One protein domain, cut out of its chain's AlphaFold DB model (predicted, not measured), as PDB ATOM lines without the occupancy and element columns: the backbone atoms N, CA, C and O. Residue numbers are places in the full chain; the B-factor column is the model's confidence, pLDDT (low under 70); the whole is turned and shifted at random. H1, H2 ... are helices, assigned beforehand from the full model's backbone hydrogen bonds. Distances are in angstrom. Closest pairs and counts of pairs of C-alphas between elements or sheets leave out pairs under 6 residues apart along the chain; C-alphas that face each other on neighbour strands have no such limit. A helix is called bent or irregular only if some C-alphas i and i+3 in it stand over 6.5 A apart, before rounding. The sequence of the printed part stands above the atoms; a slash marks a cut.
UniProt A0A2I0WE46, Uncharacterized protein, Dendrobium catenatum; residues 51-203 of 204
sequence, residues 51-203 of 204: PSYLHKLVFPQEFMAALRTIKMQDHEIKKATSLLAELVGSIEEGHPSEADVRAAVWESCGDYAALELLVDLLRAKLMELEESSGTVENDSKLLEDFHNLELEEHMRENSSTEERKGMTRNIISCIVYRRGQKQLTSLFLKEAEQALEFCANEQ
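AT A GLANCE: This is residues 51 to 203 of the 204 residues of an uncharacterized protein of Dendrobium catenatum (UniProt A0A2I0WE46). This is a long rod of helices: H7 runs along it as a spine, and H5 and then H6 lie side by side with successive parts of H7, both running opposite ways to it. At one end H2 packs across residues 113 to 118 of H5, and H3 and H4 form a hairpin there as a small head; at the other end residues 151 to 164, of which 151 to 154 belong to H6 and 162 to 164 to H7, stick out as a tip. The printed part has 153 residues with seven named helices, H1 to H7 in chain order, and no named strand; the class is all helix. It is extended, with a radius of gyration of the C-alphas of 24.4 A and spans of 84 by 35 by 26 A.

HOW THE PARTS SIT: H1, residues 52 to 55, only just touches H7, residues 162 to 201, with 3 pairs of C-alphas within 8 A; the closest are Tyr 53 and Phe 198, 6.6 A apart, and H7 takes part with residues 195 to 199 alone. H2, residues 61 to 71, touches H4, residues 98 to 109, at a steep tilt of 51 degrees, the same way, closest at the C-alphas of Ala 65 and Arg 102, 6.6 A. H2 also touches H5, residues 112 to 131, about perpendicular at 85 degrees; the closest C-alphas are those of Arg 68 and Ala 114, 4.9 A. H3, residues 74 to 90, and H4 form a helical hairpin and touch at a steep tilt of 43 degrees, opposite ways, closest at the C-alphas of Ala 80 and Ala 104, 5.0 A. H4 and H5 meet only through their link. H5 touches the hub H7 at a shallow tilt of 26 degrees, opposite ways, closest at the C-alphas of Leu 115 and Leu 196, 5.6 A. H6, residues 136 to 154, forms a helical hairpin with H7, touching it with residues 136 to 143 alone at a shallow tilt of 23 degrees, opposite ways; the closest C-alphas are those of Val 136 and Arg 179, 5.5 A. H5 and H6 are only just apart, 8.3 A at the closest. In H2 to H7 every O i to N i+4 pair is within hydrogen-bond range; H1 is too short for such a pair.

IN THESE COORDINATES: H1 begins at C-alpha 52 (13.577, -108.385, -32.650) and is irregular, 7.0 A from C-alpha 52 to 55. H2 is 15.4 A long, H3 24.8 A, H4 16.7 A, H5 28.5 A and H6 27.2 A. H7 runs 58.5 A, from C-alpha 162 (17.729, -72.378, 11.030) to C-alpha 201 (4.891, -103.690, -36.721).

THE WHOLE: The two C-alphas farthest apart are those of Glu 92 and Asn 158, 84.0 A; the first and last printed, Pro 51 and Gln 203, are 9.5 A apart. The printed part has no cut and no long link. Mean pLDDT of the printed part is 85.8, with residues 88 to 94, 151, 154 to 167 and 203 under 70.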
ATOM      1  N   PRO A  51      10.866-111.837 -30.785       78.31
ATOM      2  CA  PRO A  51      10.717-110.489 -31.303       78.31
ATOM      3  C   PRO A  51      12.048-109.759 -31.357       78.31
ATOM      4  O   PRO A  51      12.864-109.859 -30.428       78.31
ATOM      5  N   SER A  52      12.278-109.019 -32.440       82.38
ATOM      6  CA  SER A  52      13.577-108.385 -32.650       82.38
ATOM      7  C   SER A  52      13.809-107.284 -31.622       82.38
ATOM      8  O   SER A  52      14.925-107.147 -31.132       82.38
ATOM      9  N   TYR A  53      12.757-106.593 -31.181       84.50
ATOM     10  CA  TYR A  53      12.833-105.532 -30.173       84.50
ATOM     11  C   TYR A  53      13.144-106.012 -28.752       84.50
ATOM     12  O   TYR A  53      13.475-105.200 -27.892       84.50
ATOM     13  N   LEU A  54      13.062-107.314 -28.460       83.62
ATOM     14  CA  LEU A  54      13.100-107.807 -27.078       83.62
ATOM     15  C   LEU A  54      14.464-107.523 -26.413       83.62
ATOM     16  O   LEU A  54      14.543-107.517 -25.193       83.62
ATOM     17  N   HIS A  55      15.546-107.296 -27.171       82.19
ATOM     18  CA  HIS A  55      16.855-106.891 -26.619       82.19
ATOM     19  C   HIS A  55      16.932-105.406 -26.219       82.19
ATOM     20  O   HIS A  55      17.844-105.032 -25.492       82.19
ATOM     21  N   LYS A  56      15.984-104.580 -26.680       86.44
ATOM     22  CA  LYS A  56      15.858-103.149 -26.353       86.44
ATOM     23  C   LYS A  56      14.809-102.872 -25.278       86.44
ATOM     24  O   LYS A  56      14.625-101.734 -24.863       86.44
ATOM     25  N   LEU A  57      14.080-103.901 -24.844       88.62
ATOM     26  CA  LEU A  57      13.034-103.748 -23.847       88.62
ATOM     27  C   LEU A  57      13.659-103.439 -22.479       88.62
ATOM     28  O   LEU A  57      14.301-104.296 -21.876       88.62
ATOM     29  N   VAL A  58      13.435-102.224 -21.974       91.19
ATOM     30  CA  VAL A  58      13.973-101.759 -20.677       91.19
ATOM     31  C   VAL A  58      13.242-102.329 -19.462       91.19
ATOM     32  O   VAL A  58      13.678-102.157 -18.325       91.19
ATOM     33  N   PHE A  59      12.097-102.974 -19.678       90.81
ATOM     34  CA  PHE A  59      11.227-103.452 -18.610       90.81
ATOM     35  C   PHE A  59      11.645-104.853 -18.138       90.81
ATOM     36  O   PHE A  59      11.838-105.736 -18.977       90.81
ATOM     37  N   PRO A  60      11.743-105.099 -16.813       89.25
ATOM     38  CA  PRO A  60      12.098-106.413 -16.281       89.25
ATOM     39  C   PRO A  60      11.174-107.526 -16.790       89.25
ATOM     40  O   PRO A  60       9.961-107.332 -16.918       89.25
ATOM     41  N   GLN A  61      11.730-108.714 -17.032       85.38
ATOM     42  CA  GLN A  61      10.983-109.834 -17.610       85.38
ATOM     43  C   GLN A  61       9.803-110.259 -16.727       85.38
ATOM     44  O   GLN A  61       8.720-110.536 -17.236       85.38
ATOM     45  N   GLU A  62       9.998-110.273 -15.413       85.25
ATOM     46  CA  GLU A  62       9.005-110.599 -14.389       85.25
ATOM     47  C   GLU A  62       7.860-109.589 -14.392       85.25
ATOM     48  O   GLU A  62       6.692-109.963 -14.295       85.25
ATOM     49  N   PHE A  63       8.192-108.307 -14.560       88.31
ATOM     50  CA  PHE A  63       7.206-107.239 -14.656       88.31
ATOM     51  C   PHE A  63       6.351-107.406 -15.916       88.31
ATOM     52  O   PHE A  63       5.123-107.400 -15.839       88.31
ATOM     53  N   MET A  64       6.984-107.666 -17.060       91.25
ATOM     54  CA  MET A  64       6.268-107.944 -18.306       91.25
ATOM     55  C   MET A  64       5.437-109.228 -18.230       91.25
ATOM     56  O   MET A  64       4.314-109.256 -18.719       91.25
ATOM     57  N   ALA A  65       5.947-110.287 -17.596       89.75
ATOM     58  CA  ALA A  65       5.198-111.523 -17.387       89.75
ATOM     59  C   ALA A  65       3.926-111.277 -16.564       89.75
ATOM     60  O   ALA A  65       2.860-111.743 -16.957       89.75
ATOM     61  N   ALA A  66       4.008-110.480 -15.494       91.88
ATOM     62  CA  ALA A  66       2.841-110.107 -14.700       91.88
ATOM     63  C   ALA A  66       1.799-109.335 -15.526       91.88
ATOM     64  O   ALA A  66       0.612-109.655 -15.469       91.88
ATOM     65  N   LEU A  67       2.227-108.358 -16.335       94.00
ATOM     66  CA  LEU A  67       1.320-107.601 -17.206       94.00
ATOM     67  C   LEU A  67       0.633-108.493 -18.247       94.00
ATOM     68  O   LEU A  67      -0.571-108.352 -18.464       94.00
ATOM     69  N   ARG A  68       1.366-109.443 -18.843       93.88
ATOM     70  CA  ARG A  68       0.795-110.453 -19.747       93.88
ATOM     71  C   ARG A  68      -0.278-111.267 -19.045       93.88
ATOM     72  O   ARG A  68      -1.391-111.350 -19.545       93.88
ATOM     73  N   THR A  69       0.015-111.793 -17.856       92.50
ATOM     74  CA  THR A  69      -0.962-112.552 -17.065       92.50
ATOM     75  C   THR A  69      -2.212-111.729 -16.741       92.50
ATOM     76  O   THR A  69      -3.312-112.264 -16.821       92.50
ATOM     77  N   ILE A  70      -2.067-110.438 -16.418       94.06
ATOM     78  CA  ILE A  70      -3.201-109.542 -16.125       94.06
ATOM     79  C   ILE A  70      -4.074-109.300 -17.362       94.06
ATOM     80  O   ILE A  70      -5.294-109.209 -17.240       94.06
ATOM     81  N   LYS A  71      -3.468-109.155 -18.545       95.38
ATOM     82  CA  LYS A  71      -4.183-108.829 -19.792       95.38
ATOM     83  C   LYS A  71      -4.666-110.033 -20.590       95.38
ATOM     84  O   LYS A  71      -5.427-109.840 -21.536       95.38
ATOM     85  N   MET A  72      -4.243-111.232 -20.214       93.62
ATOM     86  CA  MET A  72      -4.569-112.468 -20.913       93.62
ATOM     87  C   MET A  72      -6.088-112.689 -20.987       93.62
ATOM     88  O   MET A  72      -6.793-112.624 -19.979       93.62
ATOM     89  N   GLN A  73      -6.592-112.975 -22.184       94.94
ATOM     90  CA  GLN A  73      -8.005-113.234 -22.458       94.94
ATOM     91  C   GLN A  73      -8.350-114.722 -22.319       94.94
ATOM     92  O   GLN A  73      -7.493-115.590 -22.463       94.94
ATOM     93  N   ASP A  74      -9.635-115.051 -22.150       95.62
ATOM     94  CA  ASP A  74     -10.105-116.433 -21.950       95.62
ATOM     95  C   ASP A  74      -9.594-117.441 -22.991       95.62
ATOM     96  O   ASP A  74      -9.294-118.592 -22.666       95.62
ATOM     97  N   HIS A  75      -9.512-117.040 -24.261       95.00
ATOM     98  CA  HIS A  75      -9.034-117.919 -25.326       95.00
ATOM     99  C   HIS A  75      -7.512-118.142 -25.257       95.00
ATOM    100  O   HIS A  75      -7.041-119.239 -25.557       95.00
ATOM    101  N   GLU A  76      -6.756-117.147 -24.793       94.81
ATOM    102  CA  GLU A  76      -5.313-117.228 -24.560       94.81
ATOM    103  C   GLU A  76      -5.014-118.057 -23.306       94.81
ATOM    104  O   GLU A  76      -4.110-118.886 -23.332       94.81
ATOM    105  N   ILE A  77      -5.831-117.939 -22.249       94.00
ATOM    106  CA  ILE A  77      -5.759-118.805 -21.060       94.00
ATOM    107  C   ILE A  77      -5.952-120.272 -21.468       94.00
ATOM    108  O   ILE A  77      -5.187-121.147 -21.053       94.00
ATOM    109  N   LYS A  78      -6.962-120.557 -22.303       94.25
ATOM    110  CA  LYS A  78      -7.213-121.911 -22.825       94.25
ATOM    111  C   LYS A  78      -6.034-122.423 -23.648       94.25
ATOM    112  O   LYS A  78      -5.637-123.572 -23.469       94.25
ATOM    113  N   LYS A  79      -5.455-121.576 -24.504       92.44
ATOM    114  CA  LYS A  79      -4.266-121.913 -25.297       92.44
ATOM    115  C   LYS A  79      -3.063-122.224 -24.400       92.44
ATOM    116  O   LYS A  79      -2.477-123.290 -24.551       92.44
ATOM    117  N   ALA A  80      -2.764-121.372 -23.419       91.00
ATOM    118  CA  ALA A  80      -1.673-121.581 -22.466       91.00
ATOM    119  C   ALA A  80      -1.862-122.884 -21.679       91.00
ATOM    120  O   ALA A  80      -0.929-123.667 -21.529       91.00
ATOM    121  N   THR A  81      -3.091-123.157 -21.241       91.12
ATOM    122  CA  THR A  81      -3.432-124.399 -20.536       91.12
ATOM    123  C   THR A  81      -3.239-125.628 -21.428       91.12
ATOM    124  O   THR A  81      -2.714-126.631 -20.957       91.12
ATOM    125  N   SER A  82      -3.616-125.555 -22.710       90.44
ATOM    126  CA  SER A  82      -3.390-126.637 -23.681       90.44
ATOM    127  C   SER A  82      -1.901-126.919 -23.869       90.44
ATOM    128  O   SER A  82      -1.488-128.070 -23.772       90.44
ATOM    129  N   LEU A  83      -1.088-125.872 -24.056       88.25
ATOM    130  CA  LEU A  83       0.367-125.990 -24.202       88.25
ATOM    131  C   LEU A  83       1.011-126.646 -22.971       88.25
ATOM    132  O   LEU A  83       1.857-127.527 -23.094       88.25
ATOM    133  N   LEU A  84       0.579-126.249 -21.772       88.00
ATOM    134  CA  LEU A  84       1.067-126.842 -20.527       88.00
ATOM    135  C   LEU A  84       0.610-128.298 -20.362       88.00
ATOM    136  O   LEU A  84       1.381-129.131 -19.891       88.00
ATOM    137  N   ALA A  85      -0.622-128.623 -20.761       86.31
ATOM    138  CA  ALA A  85      -1.146-129.987 -20.699       86.31
ATOM    139  C   ALA A  85      -0.406-130.939 -21.655       86.31
ATOM    140  O   ALA A  85      -0.136-132.080 -21.283       86.31
ATOM    141  N   GLU A  86      -0.040-130.471 -22.852       82.44
ATOM    142  CA  GLU A  86       0.780-131.230 -23.806       82.44
ATOM    143  C   GLU A  86       2.157-131.575 -23.226       82.44
ATOM    144  O   GLU A  86       2.631-132.700 -23.390       82.44
ATOM    145  N   LEU A  87       2.766-130.654 -22.475       76.06
ATOM    146  CA  LEU A  87       4.063-130.887 -21.845       76.06
ATOM    147  C   LEU A  87       4.002-131.979 -20.771       76.06
ATOM    148  O   LEU A  87       4.820-132.899 -20.768       76.06
ATOM    149  N   VAL A  88       3.000-131.909 -19.891       69.00
ATOM    150  CA  VAL A  88       2.798-132.883 -18.805       69.00
ATOM    151  C   VAL A  88       2.414-134.257 -19.362       69.00
ATOM    152  O   VAL A  88       2.815-135.275 -18.814       69.00
ATOM    153  N   GLY A  89       1.699-134.318 -20.491       61.19
ATOM    154  CA  GLY A  89       1.391-135.580 -21.174       61.19
ATOM    155  C   GLY A  89       2.610-136.291 -21.779       61.19
ATOM    156  O   GLY A  89       2.532-137.483 -22.067       61.19
ATOM    157  N   SER A  90       3.728-135.579 -21.965       58.78
ATOM    158  CA  SER A  90       4.980-136.111 -22.526       58.78
ATOM    159  C   SER A  90       6.035-136.493 -21.475       58.78
ATOM    160  O   SER A  90       6.989-137.201 -21.800       58.78
ATOM    161  N   ILE A  91       5.869-136.052 -20.221       56.25
ATOM    162  CA  ILE A  91       6.813-136.250 -19.111       56.25
ATOM    163  C   ILE A  91       6.084-137.009 -18.001       56.25
ATOM    164  O   ILE A  91       5.178-136.463 -17.382       56.25
ATOM    165  N   GLU A  92       6.487-138.249 -17.721       54.34
ATOM    166  CA  GLU A  92       5.722-139.159 -16.851       54.34
ATOM    167  C   GLU A  92       5.451-138.649 -15.415       54.34
ATOM    168  O   GLU A  92       4.529-139.171 -14.798       54.34
ATOM    169  N   GLU A  93       6.140-137.631 -14.861       56.38
ATOM    170  CA  GLU A  93       5.962-137.256 -13.434       56.38
ATOM    171  C   GLU A  93       6.134-135.758 -13.051       56.38
ATOM    172  O   GLU A  93       6.309-135.441 -11.874       56.38
ATOM    173  N   GLY A  94       6.074-134.792 -13.977       64.81
ATOM    174  CA  GLY A  94       6.387-133.382 -13.659       64.81
ATOM    175  C   GLY A  94       5.210-132.401 -13.719       64.81
ATOM    176  O   GLY A  94       4.594-132.251 -14.768       64.81
ATOM    177  N   HIS A  95       4.947-131.646 -12.642       72.00
ATOM    178  CA  HIS A  95       4.212-130.375 -12.752       72.00
ATOM    179  C   HIS A  95       5.027-129.373 -13.599       72.00
ATOM    180  O   HIS A  95       6.254-129.368 -13.482       72.00
ATOM    181  N   PRO A  96       4.385-128.510 -14.412       78.25
ATOM    182  CA  PRO A  96       5.105-127.525 -15.215       78.25
ATOM    183  C   PRO A  96       5.892-126.565 -14.317       78.25
ATOM    184  O   PRO A  96       5.386-126.095 -13.293       78.25
ATOM    185  N   SER A  97       7.134-126.279 -14.701       84.75
ATOM    186  CA  SER A  97       7.991-125.330 -13.996       84.75
ATOM    187  C   SER A  97       7.514-123.888 -14.191       84.75
ATOM    188  O   SER A  97       6.723-123.572 -15.080       84.75
ATOM    189  N   GLU A  98       8.018-122.962 -13.376       83.81
ATOM    190  CA  GLU A  98       7.693-121.541 -13.537       83.81
ATOM    191  C   GLU A  98       8.135-120.996 -14.908       83.81
ATOM    192  O   GLU A  98       7.431-120.188 -15.514       83.81
ATOM    193  N   ALA A  99       9.274-121.468 -15.427       83.44
ATOM    194  CA  ALA A  99       9.752-121.107 -16.759       83.44
ATOM    195  C   ALA A  99       8.791-121.600 -17.853       83.44
ATOM    196  O   ALA A  99       8.498-120.853 -18.788       83.44
ATOM    197  N   ASP A 100       8.245-122.805 -17.682       84.62
ATOM    198  CA  ASP A 100       7.262-123.398 -18.592       84.62
ATOM    199  C   ASP A 100       5.975-122.580 -18.633       84.62
ATOM    200  O   ASP A 100       5.471-122.241 -19.703       84.62
ATOM    201  N   VAL A 101       5.476-122.182 -17.461       87.62
ATOM    202  CA  VAL A 101       4.290-121.325 -17.350       87.62
ATOM    203  C   VAL A 101       4.532-119.973 -18.022       87.62
ATOM    204  O   VAL A 101       3.699-119.528 -18.812       87.62
ATOM    205  N   ARG A 102       5.675-119.322 -17.765       85.88
ATOM    206  CA  ARG A 102       6.013-118.030 -18.389       85.88
ATOM    207  C   ARG A 102       6.107-118.144 -19.912       85.88
ATOM    208  O   ARG A 102       5.617-117.256 -20.610       85.88
ATOM    209  N   ALA A 103       6.706-119.219 -20.422       84.50
ATOM    210  CA  ALA A 103       6.814-119.460 -21.854       84.50
ATOM    211  C   ALA A 103       5.442-119.727 -22.493       84.50
ATOM    212  O   ALA A 103       5.116-119.105 -23.499       84.50
ATOM    213  N   ALA A 104       4.598-120.558 -21.874       88.44
ATOM    214  CA  ALA A 104       3.249-120.839 -22.367       88.44
ATOM    215  C   ALA A 104       2.356-119.588 -22.394       88.44
ATOM    216  O   ALA A 104       1.609-119.381 -23.353       88.44
ATOM    217  N   VAL A 105       2.450-118.727 -21.373       90.62
ATOM    218  CA  VAL A 105       1.764-117.424 -21.347       90.62
ATOM    219  C   VAL A 105       2.256-116.549 -22.497       90.62
ATOM    220  O   VAL A 105       1.450-116.043 -23.276       90.62
ATOM    221  N   TRP A 106       3.574-116.417 -22.653       88.81
ATOM    222  CA  TRP A 106       4.165-115.610 -23.716       88.81
ATOM    223  C   TRP A 106       3.779-116.092 -25.125       88.81
ATOM    224  O   TRP A 106       3.376-115.290 -25.965       88.81
ATOM    225  N   GLU A 107       3.816-117.403 -25.372       87.62
ATOM    226  CA  GLU A 107       3.398-118.031 -26.637       87.62
ATOM    227  C   GLU A 107       1.899-117.803 -26.923       87.62
ATOM    228  O   GLU A 107       1.450-117.771 -28.078       87.62
ATOM    229  N   SER A 108       1.096-117.656 -25.867       89.44
ATOM    230  CA  SER A 108      -0.351-117.520 -25.981       89.44
ATOM    231  C   SER A 108      -0.787-116.101 -26.313       89.44
ATOM    232  O   SER A 108      -1.543-115.948 -27.270       89.44
ATOM    233  N   CYS A 109      -0.290-115.099 -25.582       89.50
ATOM    234  CA  CYS A 109      -0.750-113.708 -25.693       89.50
ATOM    235  C   CYS A 109       0.308-112.707 -26.198       89.50
ATOM    236  O   CYS A 109      -0.023-111.576 -26.549       89.50
ATOM    237  N   GLY A 110       1.591-113.082 -26.259       90.19
ATOM    238  CA  GLY A 110       2.678-112.169 -26.636       90.19
ATOM    239  C   GLY A 110       2.792-110.940 -25.723       90.19
ATOM    240  O   GLY A 110       2.433-110.996 -24.547       90.19
ATOM    241  N   ASP A 111       3.307-109.833 -26.271       91.75
ATOM    242  CA  ASP A 111       3.619-108.614 -25.501       91.75
ATOM    243  C   ASP A 111       2.647-107.461 -25.753       91.75
ATOM    244  O   ASP A 111       2.573-106.558 -24.928       91.75
ATOM    245  N   TYR A 112       1.887-107.485 -26.851       93.69
ATOM    246  CA  TYR A 112       1.118-106.327 -27.321       93.69
ATOM    247  C   TYR A 112       0.136-105.799 -26.270       93.69
ATOM    248  O   TYR A 112       0.292-104.679 -25.793       93.69
ATOM    249  N   ALA A 113      -0.801-106.636 -25.813       95.06
ATOM    250  CA  ALA A 113      -1.800-106.224 -24.824       95.06
ATOM    251  C   ALA A 113      -1.172-105.815 -23.475       95.06
ATOM    252  O   ALA A 113      -1.700-104.958 -22.763       95.06
ATOM    253  N   ALA A 114      -0.031-106.416 -23.117       95.25
ATOM    254  CA  ALA A 114       0.725-106.068 -21.917       95.25
ATOM    255  C   ALA A 114       1.411-104.698 -22.044       95.25
ATOM    256  O   ALA A 114       1.406-103.920 -21.090       95.25
ATOM    257  N   LEU A 115       1.972-104.388 -23.216       96.12
ATOM    258  CA  LEU A 115       2.560-103.088 -23.531       96.12
ATOM    259  C   LEU A 115       1.488-101.996 -23.613       96.12
ATOM    260  O   LEU A 115       1.703-100.916 -23.069       96.12
ATOM    261  N   GLU A 116       0.317-102.285 -24.185       97.06
ATOM    262  CA  GLU A 116      -0.833-101.369 -24.143       97.06
ATOM    263  C   GLU A 116      -1.221-101.028 -22.699       97.06
ATOM    264  O   GLU A 116      -1.331 -99.853 -22.351       97.06
ATOM    265  N   LEU A 117      -1.341-102.038 -21.820       97.19
ATOM    266  CA  LEU A 117      -1.598-101.798 -20.395       97.19
ATOM    267  C   LEU A 117      -0.535-100.898 -19.768       97.19
ATOM    268  O   LEU A 117      -0.855-100.013 -18.980       97.19
ATOM    269  N   LEU A 118       0.734-101.155 -20.074       96.38
ATOM    270  CA  LEU A 118       1.844-100.402 -19.512       96.38
ATOM    271  C   LEU A 118       1.798 -98.932 -19.931       96.38
ATOM    272  O   LEU A 118       1.977 -98.055 -19.085       96.38
ATOM    273  N   VAL A 119       1.522 -98.663 -21.208       97.75
ATOM    274  CA  VAL A 119       1.341 -97.306 -21.733       97.75
ATOM    275  C   VAL A 119       0.195 -96.601 -21.005       97.75
ATOM    276  O   VAL A 119       0.383 -95.485 -20.517       97.75
ATOM    277  N   ASP A 120      -0.957 -97.257 -20.853       97.62
ATOM    278  CA  ASP A 120      -2.108 -96.693 -20.139       97.62
ATOM    279  C   ASP A 120      -1.780 -96.375 -18.673       97.62
ATOM    280  O   ASP A 120      -2.083 -95.283 -18.184       97.62
ATOM    281  N   LEU A 121      -1.109 -97.296 -17.973       96.31
ATOM    282  CA  LEU A 121      -0.692 -97.107 -16.581       96.31
ATOM    283  C   LEU A 121       0.300 -95.948 -16.430       96.31
ATOM    284  O   LEU A 121       0.178 -95.153 -15.497       96.31
ATOM    285  N   LEU A 122       1.273 -95.826 -17.335       95.94
ATOM    286  CA  LEU A 122       2.265 -94.750 -17.302       95.94
ATOM    287  C   LEU A 122       1.643 -93.388 -17.633       95.94
ATOM    288  O   LEU A 122       1.985 -92.400 -16.982       95.94
ATOM    289  N   ARG A 123       0.691 -93.329 -18.573       97.38
ATOM    290  CA  ARG A 123      -0.086 -92.112 -18.870       97.38
ATOM    291  C   ARG A 123      -0.939 -91.686 -17.683       97.38
ATOM    292  O   ARG A 123      -0.887 -90.523 -17.291       97.38
ATOM    293  N   ALA A 124      -1.672 -92.625 -17.082       96.44
ATOM    294  CA  ALA A 124      -2.453 -92.362 -15.879       96.44
ATOM    295  C   ALA A 124      -1.555 -91.862 -14.739       96.44
ATOM    296  O   ALA A 124      -1.889 -90.884 -14.073       96.44
ATOM    297  N   LYS A 125      -0.374 -92.472 -14.563       94.31
ATOM    298  CA  LYS A 125       0.577 -92.044 -13.535       94.31
ATOM    299  C   LYS A 125       1.142 -90.650 -13.797       94.31
ATOM    300  O   LYS A 125       1.272 -89.869 -12.859       94.31
ATOM    301  N   LEU A 126       1.488 -90.326 -15.041       95.50
ATOM    302  CA  LEU A 126       1.978 -88.993 -15.390       95.50
ATOM    303  C   LEU A 126       0.902 -87.932 -15.122       95.50
ATOM    304  O   LEU A 126       1.191 -86.932 -14.475       95.50
ATOM    305  N   MET A 127      -0.342 -88.202 -15.524       96.62
ATOM    306  CA  MET A 127      -1.483 -87.323 -15.258       96.62
ATOM    307  C   MET A 127      -1.688 -87.089 -13.753       96.62
ATOM    308  O   MET A 127      -1.797 -85.942 -13.332       96.62
ATOM    309  N   GLU A 128      -1.659 -88.148 -12.936       95.81
ATOM    310  CA  GLU A 128      -1.763 -88.064 -11.468       95.81
ATOM    311  C   GLU A 128      -0.646 -87.192 -10.860       95.81
ATOM    312  O   GLU A 128      -0.888 -86.379  -9.966       95.81
ATOM    313  N   LEU A 129       0.594 -87.336 -11.346       93.88
ATOM    314  CA  LEU A 129       1.728 -86.544 -10.865       93.88
ATOM    315  C   LEU A 129       1.577 -85.051 -11.208       93.88
ATOM    316  O   LEU A 129       2.032 -84.195 -10.441       93.88
ATOM    317  N   GLU A 130       0.957 -84.729 -12.342       96.06
ATOM    318  CA  GLU A 130       0.802 -83.356 -12.830       96.06
ATOM    319  C   GLU A 130      -0.462 -82.655 -12.308       96.06
ATOM    320  O   GLU A 130      -0.435 -81.435 -12.135       96.06
ATOM    321  N   GLU A 131      -1.518 -83.401 -11.965       94.06
ATOM    322  CA  GLU A 131      -2.847 -82.881 -11.594       94.06
ATOM    323  C   GLU A 131      -2.810 -81.792 -10.506       94.06
ATOM    324  O   GLU A 131      -3.508 -80.785 -10.600       94.06
ATOM    325  N   SER A 132      -1.965 -81.960  -9.485       84.62
ATOM    326  CA  SER A 132      -1.875 -81.028  -8.345       84.62
ATOM    327  C   SER A 132      -0.602 -80.183  -8.312       84.62
ATOM    328  O   SER A 132      -0.520 -79.217  -7.551       84.62
ATOM    329  N   SER A 133       0.414 -80.548  -9.095       90.06
ATOM    330  CA  SER A 133       1.757 -79.972  -8.968       90.06
ATOM    331  C   SER A 133       2.331 -79.399 -10.264       90.06
ATOM    332  O   SER A 133       3.456 -78.896 -10.251       90.06
ATOM    333  N   GLY A 134       1.563 -79.428 -11.358       94.31
ATOM    334  CA  GLY A 134       1.977 -78.935 -12.670       94.31
ATOM    335  C   GLY A 134       2.998 -79.846 -13.351       94.31
ATOM    336  O   GLY A 134       3.261 -80.955 -12.889       94.31
ATOM    337  N   THR A 135       3.603 -79.380 -14.437       96.25
ATOM    338  CA  THR A 135       4.537 -80.175 -15.246       96.25
ATOM    339  C   THR A 135       5.958 -80.188 -14.662       96.25
ATOM    340  O   THR A 135       6.244 -79.603 -13.609       96.25
ATOM    341  N   VAL A 136       6.887 -80.855 -15.352       95.44
ATOM    342  CA  VAL A 136       8.332 -80.800 -15.054       95.44
ATOM    343  C   VAL A 136       8.875 -79.367 -15.146       95.44
ATOM    344  O   VAL A 136       9.740 -78.977 -14.356       95.44
ATOM    345  N   GLU A 137       8.370 -78.570 -16.085       96.69
ATOM    346  CA  GLU A 137       8.754 -77.172 -16.294       96.69
ATOM    347  C   GLU A 137       8.285 -76.301 -15.128       96.69
ATOM    348  O   GLU A 137       9.057 -75.468 -14.648       96.69
ATOM    349  N   ASN A 138       7.071 -76.534 -14.610       95.38
ATOM    350  CA  ASN A 138       6.591 -75.861 -13.401       95.38
ATOM    351  C   ASN A 138       7.539 -76.101 -12.218       95.38
ATOM    352  O   ASN A 138       7.928 -75.151 -11.541       95.38
ATOM    353  N   ASP A 139       7.948 -77.351 -11.989       95.81
ATOM    354  CA  ASP A 139       8.890 -77.686 -10.915       95.81
ATOM    355  C   ASP A 139      10.287 -77.103 -11.134       95.81
ATOM    356  O   ASP A 139      10.955 -76.720 -10.175       95.81
ATOM    357  N   SER A 140      10.740 -77.035 -12.385       94.44
ATOM    358  CA  SER A 140      12.042 -76.451 -12.722       94.44
ATOM    359  C   SER A 140      12.053 -74.955 -12.437       94.44
ATOM    360  O   SER A 140      12.954 -74.481 -11.750       94.44
ATOM    361  N   LYS A 141      10.988 -74.250 -12.835       94.38
ATOM    362  CA  LYS A 141      10.806 -72.835 -12.519       94.38
ATOM    363  C   LYS A 141      10.758 -72.585 -11.012       94.38
ATOM    364  O   LYS A 141      11.419 -71.675 -10.532       94.38
ATOM    365  N   LEU A 142      10.034 -73.414 -10.254       91.69
ATOM    366  CA  LEU A 142       9.996 -73.286  -8.793       91.69
ATOM    367  C   LEU A 142      11.398 -73.396  -8.181       91.69
ATOM    368  O   LEU A 142      11.743 -72.607  -7.308       91.69
ATOM    369  N   LEU A 143      12.213 -74.352  -8.635       90.94
ATOM    370  CA  LEU A 143      13.586 -74.515  -8.149       90.94
ATOM    371  C   LEU A 143      14.493 -73.338  -8.537       90.94
ATOM    372  O   LEU A 143      15.309 -72.915  -7.721       90.94
ATOM    373  N   GLU A 144      14.344 -72.797  -9.746       90.88
ATOM    374  CA  GLU A 144      15.062 -71.596 -10.192       90.88
ATOM    375  C   GLU A 144      14.691 -70.369  -9.349       90.88
ATOM    376  O   GLU A 144      15.578 -69.670  -8.858       90.88
ATOM    377  N   ASP A 145      13.395 -70.151  -9.113       87.69
ATOM    378  CA  ASP A 145      12.894 -69.064  -8.270       87.69
ATOM    379  C   ASP A 145      13.457 -69.175  -6.841       87.69
ATOM    380  O   ASP A 145      13.912 -68.177  -6.283       87.69
ATOM    381  N   PHE A 146      13.516 -70.388  -6.270       84.88
ATOM    382  CA  PHE A 146      14.145 -70.627  -4.963       84.88
ATOM    383  C   PHE A 146      15.639 -70.289  -4.948       84.88
ATOM    384  O   PHE A 146      16.098 -69.637  -4.011       84.88
ATOM    385  N   HIS A 147      16.397 -70.702  -5.968       82.12
ATOM    386  CA  HIS A 147      17.824 -70.381  -6.063       82.12
ATOM    387  C   HIS A 147      18.076 -68.871  -6.137       82.12
ATOM    388  O   HIS A 147      18.999 -68.368  -5.496       82.12
ATOM    389  N   ASN A 148      17.238 -68.141  -6.877       82.12
ATOM    390  CA  ASN A 148      17.328 -66.686  -6.968       82.12
ATOM    391  C   ASN A 148      17.031 -66.018  -5.616       82.12
ATOM    392  O   ASN A 148      17.751 -65.112  -5.201       82.12
ATOM    393  N   LEU A 149      16.015 -66.503  -4.898       80.12
ATOM    394  CA  LEU A 149      15.608 -65.966  -3.597       80.12
ATOM    395  C   LEU A 149      16.662 -66.220  -2.506       80.12
ATOM    396  O   LEU A 149      16.951 -65.335  -1.705       80.12
ATOM    397  N   GLU A 150      17.283 -67.403  -2.507       74.69
ATOM    398  CA  GLU A 150      18.399 -67.738  -1.615       74.69
ATOM    399  C   GLU A 150      19.611 -66.829  -1.876       74.69
ATOM    400  O   GLU A 150      20.213 -66.312  -0.932       74.69
ATOM    401  N   LEU A 151      19.933 -66.561  -3.148       69.25
ATOM    402  CA  LEU A 151      20.995 -65.625  -3.523       69.25
ATOM    403  C   LEU A 151      20.700 -64.199  -3.024       69.25
ATOM    404  O   LEU A 151      21.593 -63.545  -2.489       69.25
ATOM    405  N   GLU A 152      19.457 -63.725  -3.152       74.44
ATOM    406  CA  GLU A 152      19.036 -62.407  -2.658       74.44
ATOM    407  C   GLU A 152      19.068 -62.295  -1.122       74.44
ATOM    408  O   GLU A 152      19.489 -61.262  -0.591       74.44
ATOM    409  N   GLU A 153      18.666 -63.340  -0.390       70.00
ATOM    410  CA  GLU A 153      18.734 -63.375   1.080       70.00
ATOM    411  C   GLU A 153      20.177 -63.424   1.595       70.00
ATOM    412  O   GLU A 153      20.505 -62.744   2.572       70.00
ATOM    413  N   HIS A 154      21.062 -64.164   0.920       61.97
ATOM    414  CA  HIS A 154      22.492 -64.183   1.237       61.97
ATOM    415  C   HIS A 154      23.145 -62.802   1.103       61.97
ATOM    416  O   HIS A 154      24.055 -62.484   1.865       61.97
ATOM    417  N   MET A 155      22.651 -61.958   0.195       64.31
ATOM    418  CA  MET A 155      23.129 -60.582   0.022       64.31
ATOM    419  C   MET A 155      22.573 -59.600   1.076       64.31
ATOM    420  O   MET A 155      23.009 -58.449   1.112       64.31
ATOM    421  N   ARG A 156      21.605 -60.006   1.917       67.06
ATOM    422  CA  ARG A 156      20.850 -59.117   2.829       67.06
ATOM    423  C   ARG A 156      21.102 -59.304   4.335       67.06
ATOM    424  O   ARG A 156      20.434 -58.622   5.101       67.06
ATOM    425  N   GLU A 157      22.020 -60.182   4.756       60.00
ATOM    426  CA  GLU A 157      22.423 -60.480   6.154       60.00
ATOM    427  C   GLU A 157      21.561 -59.869   7.292       60.00
ATOM    428  O   GLU A 157      21.776 -58.727   7.693       60.00
ATOM    429  N   ASN A 158      20.644 -60.656   7.890       50.97
ATOM    430  CA  ASN A 158      20.489 -60.742   9.357       50.97
ATOM    431  C   ASN A 158      19.416 -61.743   9.846       50.97
ATOM    432  O   ASN A 158      18.217 -61.531   9.699       50.97
ATOM    433  N   SER A 159      19.892 -62.732  10.613       60.81
ATOM    434  CA  SER A 159      19.276 -63.383  11.791       60.81
ATOM    435  C   SER A 159      17.983 -64.227  11.684       60.81
ATOM    436  O   SER A 159      16.993 -63.851  11.069       60.81
ATOM    437  N   SER A 160      17.979 -65.344  12.440       55.12
ATOM    438  CA  SER A 160      16.878 -66.301  12.739       55.12
ATOM    439  C   SER A 160      16.522 -67.380  11.694       55.12
ATOM    440  O   SER A 160      15.358 -67.721  11.492       55.12
ATOM    441  N   THR A 161      17.527 -67.955  11.027       59.62
ATOM    442  CA  THR A 161      17.335 -68.721   9.783       59.62
ATOM    443  C   THR A 161      17.271 -70.249   9.900       59.62
ATOM    444  O   THR A 161      16.932 -70.868   8.904       59.62
ATOM    445  N   GLU A 162      17.572 -70.903  11.026       58.25
ATOM    446  CA  GLU A 162      17.729 -72.378  11.030       58.25
ATOM    447  C   GLU A 162      16.423 -73.171  10.822       58.25
ATOM    448  O   GLU A 162      16.384 -74.046   9.956       58.25
ATOM    449  N   GLU A 163      15.330 -72.841  11.520       53.06
ATOM    450  CA  GLU A 163      14.031 -73.515  11.317       53.06
ATOM    451  C   GLU A 163      13.433 -73.212   9.934       53.06
ATOM    452  O   GLU A 163      12.923 -74.110   9.257       53.06
ATOM    453  N   ARG A 164      13.574 -71.964   9.459       56.75
ATOM    454  CA  ARG A 164      13.186 -71.570   8.094       56.75
ATOM    455  C   ARG A 164      14.014 -72.303   7.035       56.75
ATOM    456  O   ARG A 164      13.434 -72.841   6.100       56.75
ATOM    457  N   LYS A 165      15.335 -72.421   7.212       59.31
ATOM    458  CA  LYS A 165      16.229 -73.172   6.310       59.31
ATOM    459  C   LYS A 165      15.878 -74.659   6.252       59.31
ATOM    460  O   LYS A 165      15.866 -75.231   5.164       59.31
ATOM    461  N   GLY A 166      15.553 -75.287   7.386       57.19
ATOM    462  CA  GLY A 166      15.119 -76.689   7.433       57.19
ATOM    463  C   GLY A 166      13.810 -76.931   6.676       57.19
ATOM    464  O   GLY A 166      13.705 -77.882   5.898       57.19
ATOM    465  N   MET A 167      12.835 -76.032   6.840       54.72
ATOM    466  CA  MET A 167      11.557 -76.103   6.130       54.72
ATOM    467  C   MET A 167      11.721 -75.852   4.621       54.72
ATOM    468  O   MET A 167      11.166 -76.607   3.821       54.72
ATOM    469  N   THR A 168      12.564 -74.892   4.218       75.88
ATOM    470  CA  THR A 168      12.918 -74.644   2.809       75.88
ATOM    471  C   THR A 168      13.618 -75.849   2.177       75.88
ATOM    472  O   THR A 168      13.260 -76.257   1.074       75.88
ATOM    473  N   ARG A 169      14.547 -76.505   2.889       80.69
ATOM    474  CA  ARG A 169      15.241 -77.698   2.372       80.69
ATOM    475  C   ARG A 169      14.289 -78.868   2.128       80.69
ATOM    476  O   ARG A 169      14.447 -79.587   1.141       80.69
ATOM    477  N   ASN A 170      13.304 -79.058   3.006       85.12
ATOM    478  CA  ASN A 170      12.288 -80.097   2.840       85.12
ATOM    479  C   ASN A 170      11.402 -79.817   1.620       85.12
ATOM    480  O   ASN A 170      11.181 -80.720   0.819       85.12
ATOM    481  N   ILE A 171      10.974 -78.565   1.429       87.50
ATOM    482  CA  ILE A 171      10.199 -78.150   0.249       87.50
ATOM    483  C   ILE A 171      11.002 -78.388  -1.036       87.50
ATOM    484  O   ILE A 171      10.495 -79.029  -1.956       87.50
ATOM    485  N   ILE A 172      12.269 -77.962  -1.079       89.94
ATOM    486  CA  ILE A 172      13.157 -78.193  -2.229       89.94
ATOM    487  C   ILE A 172      13.303 -79.690  -2.505       89.94
ATOM    488  O   ILE A 172      13.153 -80.126  -3.644       89.94
ATOM    489  N   SER A 173      13.533 -80.496  -1.465       89.81
ATOM    490  CA  SER A 173      13.661 -81.952  -1.601       89.81
ATOM    491  C   SER A 173      12.389 -82.582  -2.178       89.81
ATOM    492  O   SER A 173      12.478 -83.433  -3.060       89.81
ATOM    493  N   CYS A 174      11.204 -82.129  -1.750       91.38
ATOM    494  CA  CYS A 174       9.928 -82.570  -2.311       91.38
ATOM    495  C   CYS A 174       9.775 -82.186  -3.790       91.38
ATOM    496  O   CYS A 174       9.331 -83.017  -4.584       91.38
ATOM    497  N   ILE A 175      10.158 -80.962  -4.174       92.62
ATOM    498  CA  ILE A 175      10.085 -80.497  -5.568       92.62
ATOM    499  C   ILE A 175      11.058 -81.292  -6.449       92.62
ATOM    500  O   ILE A 175      10.670 -81.780  -7.507       92.62
ATOM    501  N   VAL A 176      12.297 -81.503  -5.995       92.94
ATOM    502  CA  VAL A 176      13.290 -82.326  -6.705       92.94
ATOM    503  C   VAL A 176      12.786 -83.757  -6.883       92.94
ATOM    504  O   VAL A 176      12.869 -84.299  -7.986       92.94
ATOM    505  N   TYR A 177      12.237 -84.357  -5.825       92.25
ATOM    506  CA  TYR A 177      11.718 -85.721  -5.861       92.25
ATOM    507  C   TYR A 177      10.566 -85.866  -6.861       92.25
ATOM    508  O   TYR A 177      10.646 -86.699  -7.765       92.25
ATOM    509  N   ARG A 178       9.527 -85.025  -6.762       93.44
ATOM    510  CA  ARG A 178       8.367 -85.114  -7.664       93.44
ATOM    511  C   ARG A 178       8.729 -84.765  -9.112       93.44
ATOM    512  O   ARG A 178       8.251 -85.432 -10.026       93.44
ATOM    513  N   ARG A 179       9.641 -83.805  -9.334       94.75
ATOM    514  CA  ARG A 179      10.185 -83.506 -10.670       94.75
ATOM    515  C   ARG A 179      10.864 -84.737 -11.260       94.75
ATOM    516  O   ARG A 179      10.616 -85.085 -12.410       94.75
ATOM    517  N   GLY A 180      11.692 -85.410 -10.459       93.25
ATOM    518  CA  GLY A 180      12.366 -86.645 -10.848       93.25
ATOM    519  C   GLY A 180      11.386 -87.765 -11.197       93.25
ATOM    520  O   GLY A 180      11.584 -88.440 -12.202       93.25
ATOM    521  N   GLN A 181      10.302 -87.923 -10.429       92.75
ATOM    522  CA  GLN A 181       9.245 -88.889 -10.741       92.75
ATOM    523  C   GLN A 181       8.583 -88.596 -12.090       92.75
ATOM    524  O   GLN A 181       8.522 -89.491 -12.924       92.75
ATOM    525  N   LYS A 182       8.167 -87.349 -12.345       95.12
ATOM    526  CA  LYS A 182       7.556 -86.950 -13.627       95.12
ATOM    527  C   LYS A 182       8.490 -87.200 -14.808       95.12
ATOM    528  O   LYS A 182       8.091 -87.810 -15.797       95.12
ATOM    529  N   GLN A 183       9.751 -86.780 -14.683       94.81
ATOM    530  CA  GLN A 183      10.773 -87.012 -15.706       94.81
ATOM    531  C   GLN A 183      10.953 -88.505 -15.984       94.81
ATOM    532  O   GLN A 183      10.967 -88.922 -17.139       94.81
ATOM    533  N   LEU A 184      11.069 -89.317 -14.933       94.00
ATOM    534  CA  LEU A 184      11.294 -90.748 -15.072       94.00
ATOM    535  C   LEU A 184      10.076 -91.465 -15.668       94.00
ATOM    536  O   LEU A 184      10.236 -92.273 -16.578       94.00
ATOM    537  N   THR A 185       8.865 -91.134 -15.214       94.88
ATOM    538  CA  THR A 185       7.615 -91.654 -15.782       94.88
ATOM    539  C   THR A 185       7.478 -91.276 -17.255       94.88
ATOM    540  O   THR A 185       7.142 -92.138 -18.058       94.88
ATOM    541  N   SER A 186       7.801 -90.034 -17.632       95.94
ATOM    542  CA  SER A 186       7.784 -89.591 -19.033       95.94
ATOM    543  C   SER A 186       8.771 -90.372 -19.908       95.94
ATOM    544  O   SER A 186       8.434 -90.760 -21.023       95.94
ATOM    545  N   LEU A 187       9.977 -90.655 -19.405       95.12
ATOM    546  CA  LEU A 187      10.970 -91.445 -20.138       95.12
ATOM    547  C   LEU A 187      10.529 -92.902 -20.314       95.12
ATOM    548  O   LEU A 187      10.576 -93.416 -21.428       95.12
ATOM    549  N   PHE A 188      10.042 -93.551 -19.252       95.50
ATOM    550  CA  PHE A 188       9.502 -94.908 -19.369       95.50
ATOM    551  C   PHE A 188       8.266 -94.971 -20.264       95.50
ATOM    552  O   PHE A 188       8.088 -95.962 -20.963       95.50
ATOM    553  N   LEU A 189       7.429 -93.930 -20.274       96.69
ATOM    554  CA  LEU A 189       6.288 -93.855 -21.182       96.69
ATOM    555  C   LEU A 189       6.750 -93.893 -22.641       96.69
ATOM    556  O   LEU A 189       6.241 -94.708 -23.401       96.69
ATOM    557  N   LYS A 190       7.762 -93.097 -23.007       96.62
ATOM    558  CA  LYS A 190       8.328 -93.113 -24.365       96.62
ATOM    559  C   LYS A 190       8.895 -94.483 -24.740       96.62
ATOM    560  O   LYS A 190       8.650 -94.966 -25.837       96.62
ATOM    561  N   GLU A 191       9.624 -95.127 -23.829       96.00
ATOM    562  CA  GLU A 191      10.145 -96.486 -24.043       96.00
ATOM    563  C   GLU A 191       9.014 -97.511 -24.249       96.00
ATOM    564  O   GLU A 191       9.113 -98.373 -25.120       96.00
ATOM    565  N   ALA A 192       7.923 -97.411 -23.480       96.19
ATOM    566  CA  ALA A 192       6.760 -98.286 -23.623       96.19
ATOM    567  C   ALA A 192       6.007 -98.047 -24.940       96.19
ATOM    568  O   ALA A 192       5.641 -99.010 -25.610       96.19
ATOM    569  N   GLU A 193       5.807 -96.785 -25.331       96.81
ATOM    570  CA  GLU A 193       5.177 -96.416 -26.604       96.81
ATOM    571  C   GLU A 193       5.997 -96.926 -27.793       96.81
ATOM    572  O   GLU A 193       5.444 -97.538 -28.706       96.81
ATOM    573  N   GLN A 194       7.323 -96.772 -27.741       95.25
ATOM    574  CA  GLN A 194       8.212 -97.274 -28.784       95.25
ATOM    575  C   GLN A 194       8.194 -98.806 -28.857       95.25
ATOM    576  O   GLN A 194       8.089 -99.371 -29.945       95.25
ATOM    577  N   ALA A 195       8.258 -99.496 -27.712       94.25
ATOM    578  CA  ALA A 195       8.152-100.953 -27.660       94.25
ATOM    579  C   ALA A 195       6.824-101.454 -28.246       94.25
ATOM    580  O   ALA A 195       6.810-102.447 -28.974       94.25
ATOM    581  N   LEU A 196       5.718-100.766 -27.941       95.81
ATOM    582  CA  LEU A 196       4.393-101.090 -28.460       95.81
ATOM    583  C   LEU A 196       4.331-100.926 -29.983       95.81
ATOM    584  O   LEU A 196       3.819-101.814 -30.659       95.81
ATOM    585  N   GLU A 197       4.897 -99.845 -30.523       94.56
ATOM    586  CA  GLU A 197       4.987 -99.614 -31.969       94.56
ATOM    587  C   GLU A 197       5.784-100.725 -32.672       94.56
ATOM    588  O   GLU A 197       5.306-101.318 -33.639       94.56
ATOM    589  N   PHE A 198       6.965-101.087 -32.153       91.19
ATOM    590  CA  PHE A 198       7.739-102.217 -32.684       91.19
ATOM    591  C   PHE A 198       6.970-103.538 -32.588       91.19
ATOM    592  O   PHE A 198       6.992-104.333 -33.526       91.19
ATOM    593  N   CYS A 199       6.270-103.773 -31.476       91.00
ATOM    594  CA  CYS A 199       5.457-104.969 -31.303       91.00
ATOM    595  C   CYS A 199       4.282-105.027 -32.286       91.00
ATOM    596  O   CYS A 199       3.933-106.123 -32.719       91.00
ATOM    597  N   ALA A 200       3.676-103.889 -32.630       90.25
ATOM    598  CA  ALA A 200       2.614-103.809 -33.629       90.25
ATOM    599  C   ALA A 200       3.149-104.141 -35.030       90.25
ATOM    600  O   ALA A 200       2.586-104.979 -35.727       90.25
ATOM    601  N   ASN A 201       4.286-103.545 -35.396       87.88
ATOM    602  CA  ASN A 201       4.891-103.690 -36.721       87.88
ATOM    603  C   ASN A 201       5.454-105.098 -36.991       87.88
ATOM    604  O   ASN A 201       5.597-105.485 -38.143       87.88
ATOM    605  N   GLU A 202       5.802-105.867 -35.953       80.38
ATOM    606  CA  GLU A 202       6.261-107.262 -36.092       80.38
ATOM    607  C   GLU A 202       5.115-108.292 -36.173       80.38
ATOM    608  O   GLU A 202       5.381-109.480 -36.366       80.38
ATOM    609  N   GLN A 203       3.857-107.874 -35.982       64.56
ATOM    610  CA  GLN A 203       2.682-108.747 -36.110       64.56
ATOM    611  C   GLN A 203       2.057-108.737 -37.516       64.56
ATOM    612  O   GLN A 203       1.197-109.582 -37.780       64.56
TER     613      GLN A 203